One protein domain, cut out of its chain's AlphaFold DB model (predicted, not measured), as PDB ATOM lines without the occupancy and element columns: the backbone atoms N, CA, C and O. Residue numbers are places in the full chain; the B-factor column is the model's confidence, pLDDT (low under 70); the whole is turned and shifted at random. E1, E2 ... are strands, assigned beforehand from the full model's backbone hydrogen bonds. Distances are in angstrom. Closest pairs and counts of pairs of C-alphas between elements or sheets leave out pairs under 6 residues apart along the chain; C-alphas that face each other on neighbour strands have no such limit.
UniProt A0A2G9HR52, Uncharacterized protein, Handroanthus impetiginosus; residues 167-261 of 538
ATOM      1  N   TRP A 167      -1.852 -42.684  56.096       77.56
ATOM      2  CA  TRP A 167      -3.059 -42.427  56.867       77.56
ATOM      3  C   TRP A 167      -4.299 -42.688  56.025       77.56
ATOM      4  O   TRP A 167      -4.351 -42.322  54.853       77.56
ATOM      5  N   TYR A 168      -5.339 -43.247  56.641       81.06
ATOM      6  CA  TYR A 168      -6.656 -43.317  56.018       81.06
ATOM      7  C   TYR A 168      -7.417 -42.014  56.257       81.06
ATOM      8  O   TYR A 168      -7.761 -41.674  57.389       81.06
ATOM      9  N   LEU A 169      -7.711 -41.298  55.177       84.38
ATOM     10  CA  LEU A 169      -8.569 -40.124  55.191       84.38
ATOM     11  C   LEU A 169      -9.997 -40.540  54.830       84.38
ATOM     12  O   LEU A 169     -10.282 -40.881  53.685       84.38
ATOM     13  N   ARG A 170     -10.900 -40.469  55.810       83.00
ATOM     14  CA  ARG A 170     -12.342 -40.653  55.605       83.00
ATOM     15  C   ARG A 170     -13.016 -39.316  55.327       83.00
ATOM     16  O   ARG A 170     -12.959 -38.409  56.155       83.00
ATOM     17  N   VAL A 171     -13.708 -39.222  54.201       86.56
ATOM     18  CA  VAL A 171     -14.468 -38.047  53.771       86.56
ATOM     19  C   VAL A 171     -15.945 -38.421  53.714       86.56
ATOM     20  O   VAL A 171     -16.359 -39.130  52.804       86.56
ATOM     21  N   ASN A 172     -16.745 -37.939  54.665       85.69
ATOM     22  CA  ASN A 172     -18.197 -38.114  54.625       85.69
ATOM     23  C   ASN A 172     -18.847 -36.944  53.870       85.69
ATOM     24  O   ASN A 172     -18.855 -35.808  54.348       85.69
ATOM     25  N   VAL A 173     -19.378 -37.228  52.684       86.50
ATOM     26  CA  VAL A 173     -20.119 -36.286  51.846       86.50
ATOM     27  C   VAL A 173     -21.607 -36.396  52.176       86.50
ATOM     28  O   VAL A 173     -22.271 -37.343  51.758       86.50
ATOM     29  N   ILE A 174     -22.133 -35.419  52.914       84.12
ATOM     30  CA  ILE A 174     -23.507 -35.441  53.437       84.12
ATOM     31  C   ILE A 174     -24.481 -34.818  52.434       84.12
ATOM     32  O   ILE A 174     -25.287 -35.533  51.835       84.12
ATOM     33  N   ASP A 175     -24.395 -33.505  52.231       82.56
ATOM     34  CA  ASP A 175     -25.302 -32.723  51.395       82.56
ATOM     35  C   ASP A 175     -24.607 -31.497  50.779       82.56
ATOM     36  O   ASP A 175     -23.502 -31.110  51.160       82.56
ATOM     37  N   ALA A 176     -25.259 -30.891  49.787       82.50
ATOM     38  CA  ALA A 176     -24.949 -29.550  49.305       82.50
ATOM     39  C   ALA A 176     -26.246 -28.740  49.233       82.50
ATOM     40  O   ALA A 176     -27.327 -29.308  49.086       82.50
ATOM     41  N   LYS A 177     -26.152 -27.412  49.350       81.12
ATOM     42  CA  LYS A 177     -27.327 -26.532  49.393       81.12
ATOM     43  C   LYS A 177     -27.188 -25.347  48.450       81.12
ATOM     44  O   LYS A 177     -26.094 -24.810  48.296       81.12
ATOM     45  N   ASN A 178     -28.316 -24.918  47.888       80.94
ATOM     46  CA  ASN A 178     -28.467 -23.738  47.035       80.94
ATOM     47  C   ASN A 178     -27.504 -23.703  45.839       80.94
ATOM     48  O   ASN A 178     -26.869 -22.683  45.566       80.94
ATOM     49  N   LEU A 179     -27.383 -24.822  45.130       80.62
ATOM     50  CA  LEU A 179     -26.562 -24.900  43.925       80.62
ATOM     51  C   LEU A 179     -27.118 -24.007  42.808       80.62
ATOM     52  O   LEU A 179     -28.322 -23.988  42.556       80.62
ATOM     53  N   GLN A 180     -26.229 -23.292  42.117       79.75
ATOM     54  CA  GLN A 180     -26.575 -22.484  40.948       79.75
ATOM     55  C   GLN A 180     -26.408 -23.317  39.682       79.75
ATOM     56  O   GLN A 180     -25.299 -23.733  39.362       79.75
ATOM     57  N   LEU A 181     -27.509 -23.569  38.978       80.00
ATOM     58  CA  LEU A 181     -27.519 -24.308  37.718       80.00
ATOM     59  C   LEU A 181     -27.554 -23.327  36.547       80.00
ATOM     60  O   LEU A 181     -28.335 -22.374  36.573       80.00
ATOM     61  N   SER A 182     -26.754 -23.589  35.512       75.56
ATOM     62  CA  SER A 182     -26.776 -22.798  34.274       75.56
ATOM     63  C   SER A 182     -28.056 -23.018  33.465       75.56
ATOM     64  O   SER A 182     -28.563 -22.087  32.846       75.56
ATOM     65  N   ASP A 183     -28.602 -24.234  33.504       74.19
ATOM     66  CA  ASP A 183     -29.868 -24.589  32.865       74.19
ATOM     67  C   ASP A 183     -30.882 -25.023  33.930       74.19
ATOM     68  O   ASP A 183     -30.807 -26.123  34.478       74.19
ATOM     69  N   GLN A 184     -31.819 -24.130  34.250       69.38
ATOM     70  CA  GLN A 184     -32.867 -24.377  35.246       69.38
ATOM     71  C   GLN A 184     -34.040 -25.201  34.691       69.38
ATOM     72  O   GLN A 184     -34.934 -25.562  35.452       69.38
ATOM     73  N   SER A 185     -34.063 -25.503  33.385       67.50
ATOM     74  CA  SER A 185     -35.155 -26.264  32.761       67.50
ATOM     75  C   SER A 185     -35.054 -27.772  33.006       67.50
ATOM     76  O   SER A 185     -36.047 -28.495  32.904       67.50
ATOM     77  N   ARG A 186     -33.858 -28.255  33.366       76.50
ATOM     78  CA  ARG A 186     -33.553 -29.673  33.551       76.50
ATOM     79  C   ARG A 186     -33.373 -30.031  35.026       76.50
ATOM     80  O   ARG A 186     -32.771 -29.291  35.799       76.50
ATOM     81  N   SER A 187     -33.814 -31.234  35.406       77.06
ATOM     82  CA  SER A 187     -33.486 -31.814  36.713       77.06
ATOM     83  C   SER A 187     -31.971 -32.054  36.843       77.06
ATOM     84  O   SER A 187     -31.410 -32.755  35.993       77.06
ATOM     85  N   PRO A 188     -31.301 -31.531  37.883       84.06
ATOM     86  CA  PRO A 188     -29.853 -31.617  37.992       84.06
ATOM     87  C   PRO A 188     -29.394 -33.027  38.390       84.06
ATOM     88  O   PRO A 188     -29.902 -33.617  39.346       84.06
ATOM     89  N   ASP A 189     -28.383 -33.534  37.688       89.56
ATOM     90  CA  ASP A 189     -27.735 -34.817  37.967       89.56
ATOM     91  C   ASP A 189     -26.412 -34.547  38.691       89.56
ATOM     92  O   ASP A 189     -25.322 -34.608  38.115       89.56
ATOM     93  N   VAL A 190     -26.516 -34.188  39.974       91.50
ATOM     94  CA  VAL A 190     -25.366 -33.731  40.764       91.50
ATOM     95  C   VAL A 190     -24.659 -34.888  41.459       91.50
ATOM     96  O   VAL A 190     -25.287 -35.710  42.129       91.50
ATOM     97  N   PHE A 191     -23.335 -34.906  41.385       93.31
ATOM     98  CA  PHE A 191     -22.467 -35.754  42.195       93.31
ATOM     99  C   PHE A 191     -21.252 -34.961  42.686       93.31
ATOM    100  O   PHE A 191     -20.864 -33.945  42.113       93.31
ATOM    101  N   VAL A 192     -20.632 -35.433  43.761       94.00
ATOM    102  CA  VAL A 192     -19.374 -34.884  44.279       94.00
ATOM    103  C   VAL A 192     -18.204 -35.750  43.828       94.00
ATOM    104  O   VAL A 192     -18.223 -36.966  44.031       94.00
ATOM    105  N   LYS A 193     -17.183 -35.115  43.249       94.00
ATOM    106  CA  LYS A 193     -15.871 -35.693  42.942       94.00
ATOM    107  C   LYS A 193     -14.856 -35.201  43.970       94.00
ATOM    108  O   LYS A 193     -14.713 -33.997  44.159       94.00
ATOM    109  N   ALA A 194     -14.150 -36.120  44.608       92.88
ATOM    110  CA  ALA A 194     -13.100 -35.850  45.577       92.88
ATOM    111  C   ALA A 194     -11.754 -36.323  45.016       92.88
ATOM    112  O   ALA A 194     -11.651 -37.446  44.522       92.88
ATOM    113  N   ILE A 195     -10.735 -35.470  45.056       89.56
ATOM    114  CA  ILE A 195      -9.400 -35.749  44.517       89.56
ATOM    115  C   ILE A 195      -8.365 -35.477  45.601       89.56
ATOM    116  O   ILE A 195      -8.369 -34.402  46.199       89.56
ATOM    117  N   LEU A 196      -7.467 -36.433  45.820       87.12
ATOM    118  CA  LEU A 196      -6.301 -36.290  46.680       87.12
ATOM    119  C   LEU A 196      -5.067 -36.801  45.930       87.12
ATOM    120  O   LEU A 196      -4.870 -38.007  45.786       87.12
ATOM    121  N   GLY A 197      -4.244 -35.877  45.433       83.12
ATOM    122  CA  GLY A 197      -3.133 -36.220  44.544       83.12
ATOM    123  C   GLY A 197      -3.615 -37.007  43.327       83.12
ATOM    124  O   GLY A 197      -4.431 -36.505  42.559       83.12
ATOM    125  N   ASN A 198      -3.139 -38.244  43.189       77.69
ATOM    126  CA  ASN A 198      -3.456 -39.109  42.049       77.69
ATOM    127  C   ASN A 198      -4.730 -39.947  42.287       77.69
ATOM    128  O   ASN A 198      -5.239 -40.576  41.365       77.69
ATOM    129  N   GLN A 199      -5.275 -39.953  43.511       87.81
ATOM    130  CA  GLN A 199      -6.513 -40.662  43.838       87.81
ATOM    131  C   GLN A 199      -7.721 -39.773  43.541       87.81
ATOM    132  O   GLN A 199      -7.821 -38.655  44.047       87.81
ATOM    133  N   ALA A 200      -8.675 -40.283  42.765       91.25
ATOM    134  CA  ALA A 200      -9.927 -39.596  42.471       91.25
ATOM    135  C   ALA A 200     -11.114 -40.526  42.733       91.25
ATOM    136  O   ALA A 200     -11.304 -41.517  42.035       91.25
ATOM    137  N   LEU A 201     -11.941 -40.172  43.714       91.12
ATOM    138  CA  LEU A 201     -13.174 -40.883  44.040       91.12
ATOM    139  C   LEU A 201     -14.383 -39.994  43.762       91.12
ATOM    140  O   LEU A 201     -14.292 -38.766  43.737       91.12
ATOM    141  N   ARG A 202     -15.548 -40.602  43.545       93.75
ATOM    142  CA  ARG A 202     -16.798 -39.868  43.331       93.75
ATOM    143  C   ARG A 202     -17.960 -40.536  44.040       93.75
ATOM    144  O   ARG A 202     -18.014 -41.755  44.165       93.75
ATOM    145  N   THR A 203     -18.911 -39.721  44.457       93.44
ATOM    146  CA  THR A 203     -20.216 -40.194  44.927       93.44
ATOM    147  C   THR A 203     -21.087 -40.640  43.748       93.44
ATOM    148  O   THR A 203     -20.820 -40.312  42.587       93.44
ATOM    149  N   ARG A 204     -22.149 -41.399  44.043       89.19
ATOM    150  CA  ARG A 204     -23.240 -41.628  43.085       89.19
ATOM    151  C   ARG A 204     -23.990 -40.311  42.844       89.19
ATOM    152  O   ARG A 204     -23.901 -39.391  43.654       89.19
ATOM    153  N   VAL A 205     -24.743 -40.223  41.751       89.00
ATOM    154  CA  VAL A 205     -25.645 -39.081  41.528       89.00
ATOM    155  C   VAL A 205     -26.649 -39.002  42.682       89.00
ATOM    156  O   VAL A 205     -27.141 -40.031  43.149       89.00
ATOM    157  N   SER A 206     -26.905 -37.790  43.172       88.12
ATOM    158  CA  SER A 206     -27.850 -37.536  44.261       88.12
ATOM    159  C   SER A 206     -29.236 -38.063  43.899       88.12
ATOM    160  O   SER A 206     -29.749 -37.789  42.814       88.12
ATOM    161  N   MET A 207     -29.870 -38.774  44.834       82.50
ATOM    162  CA  MET A 207     -31.269 -39.192  44.675       82.50
ATOM    163  C   MET A 207     -32.216 -37.983  44.760       82.50
ATOM    164  O   MET A 207     -33.254 -37.955  44.106       82.50
ATOM    165  N   SER A 208     -31.824 -36.951  45.518       79.69
ATOM    166  CA  SER A 208     -32.481 -35.643  45.519       79.69
ATOM    167  C   SER A 208     -32.012 -34.850  44.298       79.69
ATOM    168  O   SER A 208     -30.946 -34.227  44.323       79.69
ATOM    169  N   ARG A 209     -32.796 -34.893  43.213       80.94
ATOM    170  CA  ARG A 209     -32.578 -34.118  41.977       80.94
ATOM    171  C   ARG A 209     -33.050 -32.674  42.137       80.94
ATOM    172  O   ARG A 209     -33.981 -32.225  41.474       80.94
ATOM    173  N   SER A 210     -32.436 -31.959  43.072       81.44
ATOM    174  CA  SER A 210     -32.742 -30.560  43.369       81.44
ATOM    175  C   SER A 210     -31.463 -29.742  43.537       81.44
ATOM    176  O   SER A 210     -30.360 -30.288  43.559       81.44
ATOM    177  N   ILE A 211     -31.605 -28.427  43.713       79.81
ATOM    178  CA  ILE A 211     -30.498 -27.532  44.091       79.81
ATOM    179  C   ILE A 211     -29.961 -27.798  45.513       79.81
ATOM    180  O   ILE A 211     -28.986 -27.170  45.921       79.81
ATOM    181  N   ASN A 212     -30.581 -28.723  46.258       81.50
ATOM    182  CA  ASN A 212     -30.161 -29.189  47.579       81.50
ATOM    183  C   ASN A 212     -29.944 -30.722  47.576       81.50
ATOM    184  O   ASN A 212     -30.735 -31.466  48.169       81.50
ATOM    185  N   PRO A 213     -28.938 -31.229  46.841       84.62
ATOM    186  CA  PRO A 213     -28.684 -32.661  46.742       84.62
ATOM    187  C   PRO A 213     -28.139 -33.252  48.050       84.62
ATOM    188  O   PRO A 213     -27.472 -32.578  48.835       84.62
ATOM    189  N   MET A 214     -28.396 -34.545  48.258       84.81
ATOM    190  CA  MET A 214     -27.975 -35.298  49.442       84.81
ATOM    191  C   MET A 214     -27.408 -36.658  49.030       84.81
ATOM    192  O   MET A 214     -27.970 -37.334  48.165       84.81
ATOM    193  N   TRP A 215     -26.318 -37.069  49.679       86.31
ATOM    194  CA  TRP A 215     -25.612 -38.321  49.388       86.31
ATOM    195  C   TRP A 215     -25.418 -39.192  50.623       86.31
ATOM    196  O   TRP A 215     -25.705 -40.386  50.559       86.31
ATOM    197  N   ASN A 216     -24.926 -38.606  51.720       84.69
ATOM    198  CA  ASN A 216     -24.477 -39.319  52.920       84.69
ATOM    199  C   ASN A 216     -23.569 -40.520  52.579       84.69
ATOM    200  O   ASN A 216     -23.900 -41.680  52.840       84.69
ATOM    201  N   LYS A 217     -22.452 -40.239  51.899       82.25
ATOM    202  CA  LYS A 217     -21.501 -41.247  51.415       82.25
ATOM    203  C   LYS A 217     -20.096 -40.994  51.929       82.25
ATOM    204  O   LYS A 217     -19.576 -39.889  51.813       82.25
ATOM    205  N   ASP A 218     -19.467 -42.059  52.409       84.25
ATOM    206  CA  ASP A 218     -18.061 -42.062  52.782       84.25
ATOM    207  C   ASP A 218     -17.172 -42.362  51.574       84.25
ATOM    208  O   ASP A 218     -17.400 -43.322  50.839       84.25
ATOM    209  N   LEU A 219     -16.134 -41.550  51.397       87.56
ATOM    210  CA  LEU A 219     -15.028 -41.779  50.476       87.56
ATOM    211  C   LEU A 219     -13.754 -41.964  51.305       87.56
ATOM    212  O   LEU A 219     -13.496 -41.185  52.223       87.56
ATOM    213  N   MET A 220     -12.967 -42.990  50.992       86.38
ATOM    214  CA  MET A 220     -11.761 -43.350  51.742       86.38
ATOM    215  C   MET A 220     -10.528 -43.158  50.866       86.38
ATOM    216  O   MET A 220     -10.440 -43.751  49.799       86.38
ATOM    217  N   PHE A 221      -9.574 -42.357  51.328       88.38
ATOM    218  CA  PHE A 221      -8.308 -42.106  50.642       88.38
ATOM    219  C   PHE A 221      -7.128 -42.568  51.493       88.38
ATOM    220  O   PHE A 221      -7.219 -42.601  52.722       88.38
ATOM    221  N   VAL A 222      -6.002 -42.852  50.843       83.12
ATOM    222  CA  VAL A 222      -4.711 -43.050  51.515       83.12
ATOM    223  C   VAL A 222      -3.882 -41.776  51.359       83.12
ATOM    224  O   VAL A 222      -3.557 -41.378  50.245       83.12
ATOM    225  N   ALA A 223      -3.561 -41.117  52.467       83.50
ATOM    226  CA  ALA A 223      -2.782 -39.885  52.512       83.50
ATOM    227  C   ALA A 223      -1.391 -40.156  53.101       83.50
ATOM    228  O   ALA A 223      -1.274 -40.819  54.127       83.50
ATOM    229  N   ALA A 224      -0.348 -39.623  52.471       75.75
ATOM    230  CA  ALA A 224       1.038 -39.762  52.909       75.75
ATOM    231  C   ALA A 224       1.513 -38.478  53.618       75.75
ATOM    232  O   ALA A 224       1.305 -37.381  53.094       75.75
ATOM    233  N   GLU A 225       2.142 -38.589  54.796       65.81
ATOM    234  CA  GLU A 225       2.891 -37.470  55.401       65.81
ATOM    235  C   GLU A 225       4.070 -37.094  54.482       65.81
ATOM    236  O   GLU A 225       4.750 -38.006  54.018       65.81
ATOM    237  N   PRO A 226       4.321 -35.798  54.198       58.09
ATOM    238  CA  PRO A 226       3.911 -34.624  54.982       58.09
ATOM    239  C   PRO A 226       2.577 -33.938  54.595       58.09
ATOM    240  O   PRO A 226       2.355 -32.793  54.970       58.09
ATOM    241  N   PHE A 227       1.630 -34.631  53.947       73.38
ATOM    242  CA  PHE A 227       0.275 -34.119  53.642       73.38
ATOM    243  C   PHE A 227       0.236 -32.833  52.800       73.38
ATOM    244  O   PHE A 227      -0.667 -32.006  52.939       73.38
ATOM    245  N   GLU A 228       1.197 -32.692  51.893       68.69
ATOM    246  CA  GLU A 228       1.368 -31.507  51.043       68.69
ATOM    247  C   GLU A 228       0.200 -31.305  50.071       68.69
ATOM    248  O   GLU A 228      -0.169 -30.182  49.728       68.69
ATOM    249  N   LYS A 229      -0.404 -32.409  49.616       73.56
ATOM    250  CA  LYS A 229      -1.485 -32.385  48.627       73.56
ATOM    251  C   LYS A 229      -2.826 -32.102  49.333       73.56
ATOM    252  O   LYS A 229      -3.227 -32.888  50.197       73.56
ATOM    253  N   PRO A 230      -3.558 -31.025  48.979       81.94
ATOM    254  CA  PRO A 230      -4.875 -30.759  49.548       81.94
ATOM    255  C   PRO A 230      -5.923 -31.733  48.995       81.94
ATOM    256  O   PRO A 230      -5.829 -32.192  47.855       81.94
ATOM    257  N   LEU A 231      -6.973 -31.992  49.775       86.75
ATOM    258  CA  LEU A 231      -8.176 -32.659  49.288       86.75
ATOM    259  C   LEU A 231      -9.021 -31.652  48.499       86.75
ATOM    260  O   LEU A 231      -9.425 -30.618  49.028       86.75
ATOM    261  N   ILE A 232      -9.325 -31.966  47.245       84.56
ATOM    262  CA  ILE A 232     -10.148 -31.136  46.367       84.56
ATOM    263  C   ILE A 232     -11.516 -31.790  46.220       84.56
ATOM    264  O   ILE A 232     -11.639 -32.866  45.643       84.56
ATOM    265  N   LEU A 233     -12.559 -31.117  46.695       89.06
ATOM    266  CA  LEU A 233     -13.949 -31.505  46.494       89.06
ATOM    267  C   LEU A 233     -14.547 -30.651  45.380       89.06
ATOM    268  O   LEU A 233     -14.460 -29.430  45.413       89.06
ATOM    269  N   SER A 234     -15.160 -31.280  44.386       89.12
ATOM    270  CA  SER A 234     -15.854 -30.618  43.282       89.12
ATOM    271  C   SER A 234     -17.292 -31.111  43.220       89.12
ATOM    272  O   SER A 234     -17.524 -32.313  43.111       89.12
ATOM    273  N   VAL A 235     -18.252 -30.192  43.263       91.12
ATOM    274  CA  VAL A 235     -19.662 -30.483  42.997       91.12
ATOM    275  C   VAL A 235     -19.874 -30.369  41.494       91.12
ATOM    276  O   VAL A 235     -19.587 -29.326  40.907       91.12
ATOM    277  N   VAL A 236     -20.330 -31.447  40.865       90.75
ATOM    278  CA  VAL A 236     -20.423 -31.576  39.411       90.75
ATOM    279  C   VAL A 236     -21.850 -31.934  39.023       90.75
ATOM    280  O   VAL A 236     -22.431 -32.849  39.599       90.75
ATOM    281  N   ASN A 237     -22.401 -31.224  38.045       90.19
ATOM    282  CA  ASN A 237     -23.672 -31.524  37.401       90.19
ATOM    283  C   ASN A 237     -23.420 -32.200  36.053       90.19
ATOM    284  O   ASN A 237     -22.778 -31.624  35.170       90.19
ATOM    285  N   ARG A 238     -23.921 -33.423  35.881       87.56
ATOM    286  CA  ARG A 238     -23.792 -34.153  34.619       87.56
ATOM    287  C   ARG A 238     -24.843 -33.669  33.623       87.56
ATOM    288  O   ARG A 238     -26.015 -34.021  33.722       87.56
ATOM    289  N   MET A 239     -24.413 -32.922  32.612       80.62
ATOM    290  CA  MET A 239     -25.296 -32.445  31.544       80.62
ATOM    291  C   MET A 239     -25.420 -33.479  30.419       80.62
ATOM    292  O   MET A 239     -26.489 -33.660  29.849       80.62
ATOM    293  N   SER A 240     -24.371 -34.219  30.087       76.69
ATOM    294  CA  SER A 240     -24.450 -35.348  29.148       76.69
ATOM    295  C   SER A 240     -23.318 -36.345  29.434       76.69
ATOM    296  O   SER A 240     -22.437 -36.017  30.228       76.69
ATOM    297  N   PRO A 241     -23.302 -37.555  28.839       72.88
ATOM    298  CA  PRO A 241     -22.285 -38.573  29.139       72.88
ATOM    299  C   PRO A 241     -20.835 -38.075  29.014       72.88
ATOM    300  O   PRO A 241     -19.977 -38.538  29.756       72.88
ATOM    301  N   ASN A 242     -20.593 -37.086  28.143       75.00
ATOM    302  CA  ASN A 242     -19.276 -36.487  27.903       75.00
ATOM    303  C   ASN A 242     -19.220 -34.987  28.251       75.00
ATOM    304  O   ASN A 242     -18.287 -34.297  27.840       75.00
ATOM    305  N   LYS A 243     -20.217 -34.453  28.968       82.88
ATOM    306  CA  LYS A 243     -20.264 -33.037  29.351       82.88
ATOM    307  C   LYS A 243     -20.661 -32.893  30.815       82.88
ATOM    308  O   LYS A 243     -21.840 -32.953  31.166       82.88
ATOM    309  N   ASP A 244     -19.649 -32.648  31.634       87.44
ATOM    310  CA  ASP A 244     -19.775 -32.370  33.059       87.44
ATOM    311  C   ASP A 244     -19.566 -30.872  33.317       87.44
ATOM    312  O   ASP A 244     -18.612 -30.265  32.828       87.44
ATOM    313  N   GLU A 245     -20.457 -30.271  34.103       87.19
ATOM    314  CA  GLU A 245     -20.367 -28.881  34.542       87.19
ATOM    315  C   GLU A 245     -19.978 -28.828  36.022       87.19
ATOM    316  O   GLU A 245     -20.635 -29.428  36.870       87.19
ATOM    317  N   VAL A 246     -18.915 -28.099  36.364       86.38
ATOM    318  CA  VAL A 246     -18.502 -27.940  37.764       86.38
ATOM    319  C   VAL A 246     -19.251 -26.767  38.388       86.38
ATOM    320  O   VAL A 246     -18.986 -25.618  38.050       86.38
ATOM    321  N   LEU A 247     -20.135 -27.061  39.340       83.94
ATOM    322  CA  LEU A 247     -20.949 -26.072  40.050       83.94
ATOM    323  C   LEU A 247     -20.188 -25.375  41.186       83.94
ATOM    324  O   LEU A 247     -20.528 -24.266  41.587       83.94
ATOM    325  N   GLY A 248     -19.160 -26.025  41.734       75.50
ATOM    326  CA  GLY A 248     -18.343 -25.451  42.800       75.50
ATOM    327  C   GLY A 248     -17.171 -26.341  43.187       75.50
ATOM    328  O   GLY A 248     -17.210 -27.556  42.991       75.50
ATOM    329  N   ARG A 249     -16.116 -25.732  43.740       80.06
ATOM    330  CA  ARG A 249     -14.936 -26.439  44.255       80.06
ATOM    331  C   ARG A 249     -14.579 -25.963  45.658       80.06
ATOM    332  O   ARG A 249     -14.685 -24.779  45.961       80.06
ATOM    333  N   CYS A 250     -14.118 -26.886  46.489       80.88
ATOM    334  CA  CYS A 250     -13.603 -26.647  47.828       80.88
ATOM    335  C   CYS A 250     -12.239 -27.335  47.955       80.88
ATOM    336  O   CYS A 250     -12.092 -28.487  47.549       80.88
ATOM    337  N   LEU A 251     -11.244 -26.628  48.495       82.00
ATOM    338  CA  LEU A 251      -9.925 -27.177  48.799       82.00
ATOM    339  C   LEU A 251      -9.759 -27.265  50.314       82.00
ATOM    340  O   LEU A 251      -9.972 -26.280  51.017       82.00
ATOM    341  N   ILE A 252      -9.371 -28.439  50.803       79.81
ATOM    342  CA  ILE A 252      -9.165 -28.727  52.220       79.81
ATOM    343  C   ILE A 252      -7.705 -29.162  52.402       79.81
ATOM    344  O   ILE A 252      -7.361 -30.299  52.067       79.81
ATOM    345  N   PRO A 253      -6.827 -28.282  52.915       78.75
ATOM    346  CA  PRO A 253      -5.457 -28.655  53.245       78.75
ATOM    347  C   PRO A 253      -5.446 -29.686  54.376       78.75
ATOM    348  O   PRO A 253      -6.007 -29.456  55.452       78.75
ATOM    349  N   LEU A 254      -4.797 -30.825  54.141       77.19
ATOM    350  CA  LEU A 254      -4.793 -31.937  55.091       77.19
ATOM    351  C   LEU A 254      -3.961 -31.649  56.351       77.19
ATOM    352  O   LEU A 254      -4.247 -32.209  57.406       77.19
ATOM    353  N   GLN A 255      -3.020 -30.701  56.285       67.50
ATOM    354  CA  GLN A 255      -2.210 -30.252  57.424       67.50
ATOM    355  C   GLN A 255      -3.027 -29.707  58.614       67.50
ATOM    356  O   GLN A 255      -2.557 -29.734  59.753       67.50
ATOM    357  N   TYR A 256      -4.261 -29.246  58.374       66.19
ATOM    358  CA  TYR A 256      -5.165 -28.712  59.405       66.19
ATOM    359  C   TYR A 256      -6.283 -29.686  59.805       66.19
ATOM    360  O   TYR A 256      -7.171 -29.327  60.590       66.19
ATOM    361  N   VAL A 257      -6.276 -30.902  59.255       70.12
ATOM    362  CA  VAL A 257      -7.235 -31.952  59.603       70.12
ATOM    363  C   VAL A 257      -6.740 -32.667  60.859       70.12
ATOM    364  O   VAL A 257      -5.590 -33.095  60.944       70.12
ATOM    365  N   ASP A 258      -7.612 -32.787  61.861       62.78
ATOM    366  CA  ASP A 258      -7.253 -33.442  63.119       62.78
ATOM    367  C   ASP A 258      -6.938 -34.921  62.880       62.78
ATOM    368  O   ASP A 258      -7.805 -35.707  62.487       62.78
ATOM    369  N   ARG A 259      -5.689 -35.304  63.157       66.69
ATOM    370  CA  ARG A 259      -5.245 -36.699  63.149       66.69
ATOM    371  C   ARG A 259      -5.878 -37.430  64.323       66.69
ATOM    372  O   ARG A 259      -5.700 -37.026  65.471       66.69
ATOM    373  N   ARG A 260      -6.600 -38.507  64.035       57.94
ATOM    374  CA  ARG A 260      -7.260 -39.333  65.050       57.94
ATOM    375  C   ARG A 260      -6.485 -40.622  65.230       57.94
ATOM    376  O   ARG A 260      -6.221 -41.321  64.260       57.94
ATOM    377  N   LEU A 261      -6.144 -40.920  66.476       53.94
ATOM    378  CA  LEU A 261      -5.663 -42.239  66.892       53.94
ATOM    379  C   LEU A 261      -6.784 -43.031  67.596       53.94
ATOM    380  O   LEU A 261      -6.572 -44.171  67.995       53.94
TER     381      LEU A 261
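What this domain is: This is residues 167 to 261 of the 538 residues of an uncharacterized protein of Handroanthus impetiginosus (UniProt A0A2G9HR52). A twisted sheet of four strands, E3, E2, E5 and E6, lies face to face with a two-stranded sheet, E1 and E4, in a small elongated sandwich. The long link of residues 176 to 189 reaches out at one end, and E5 and E6 both bend. The printed part has 95 residues, with no named helix and six strands, E1 to E6 in chain order; the class is all strand. The larger sheet has the order E3, E2, E5, E6, and both sheets are antiparallel. The whole is compact, with a radius of gyration of the C-alphas of 14.3 A and spans of 46 by 23 by 18 A, only just a rod.

Where its parts are: In the larger sheet, E3 is residues 199 to 202, E2 is 190 to 196 with 20.1 A, E5 is 231 to 240 with 26.0 A, and E6 is 243 to 252 with 25.8 A, from first to last C-alpha. E6 ends at C-alpha 252 (-9.165, -28.727, 52.220). E1, residues 167 to 175, begins at C-alpha 167 (-3.059, -42.427, 56.867) and is 24.9 A long; E4, residues 214 to 224, is 29.6 A.

How they stand to each other: E2 and E5 are antiparallel neighbours, with N 193 and O 234 2.8 A apart. The hairpin E5 and E6 has N 233 and O 250 at 2.8 A; E5 bends by 51 degrees at residue 237 and E6 by 62 degrees at 247. The hairpin E2 and E3 has N 194 and O 201 at 2.8 A. In the other sheet N 171 and O 219 are 2.8 A apart. The sheets' planes are 20 degrees apart and their strands stand at 37 degrees; the closest C-alphas of E3 and E4, Leu 201 and Leu 219, are 6.8 A apart. E1 and E6 are apart.

The domain as a whole: The C-alphas of Ser 185 and Leu 261 are the two farthest apart, 47.9 A. The printed part has no cut. The links E1 to E2 and E3 to E4 are long. The mean pLDDT of the printed part is 81.4, with 11 residues under 70, among them 184 to 185 and 258 to 261.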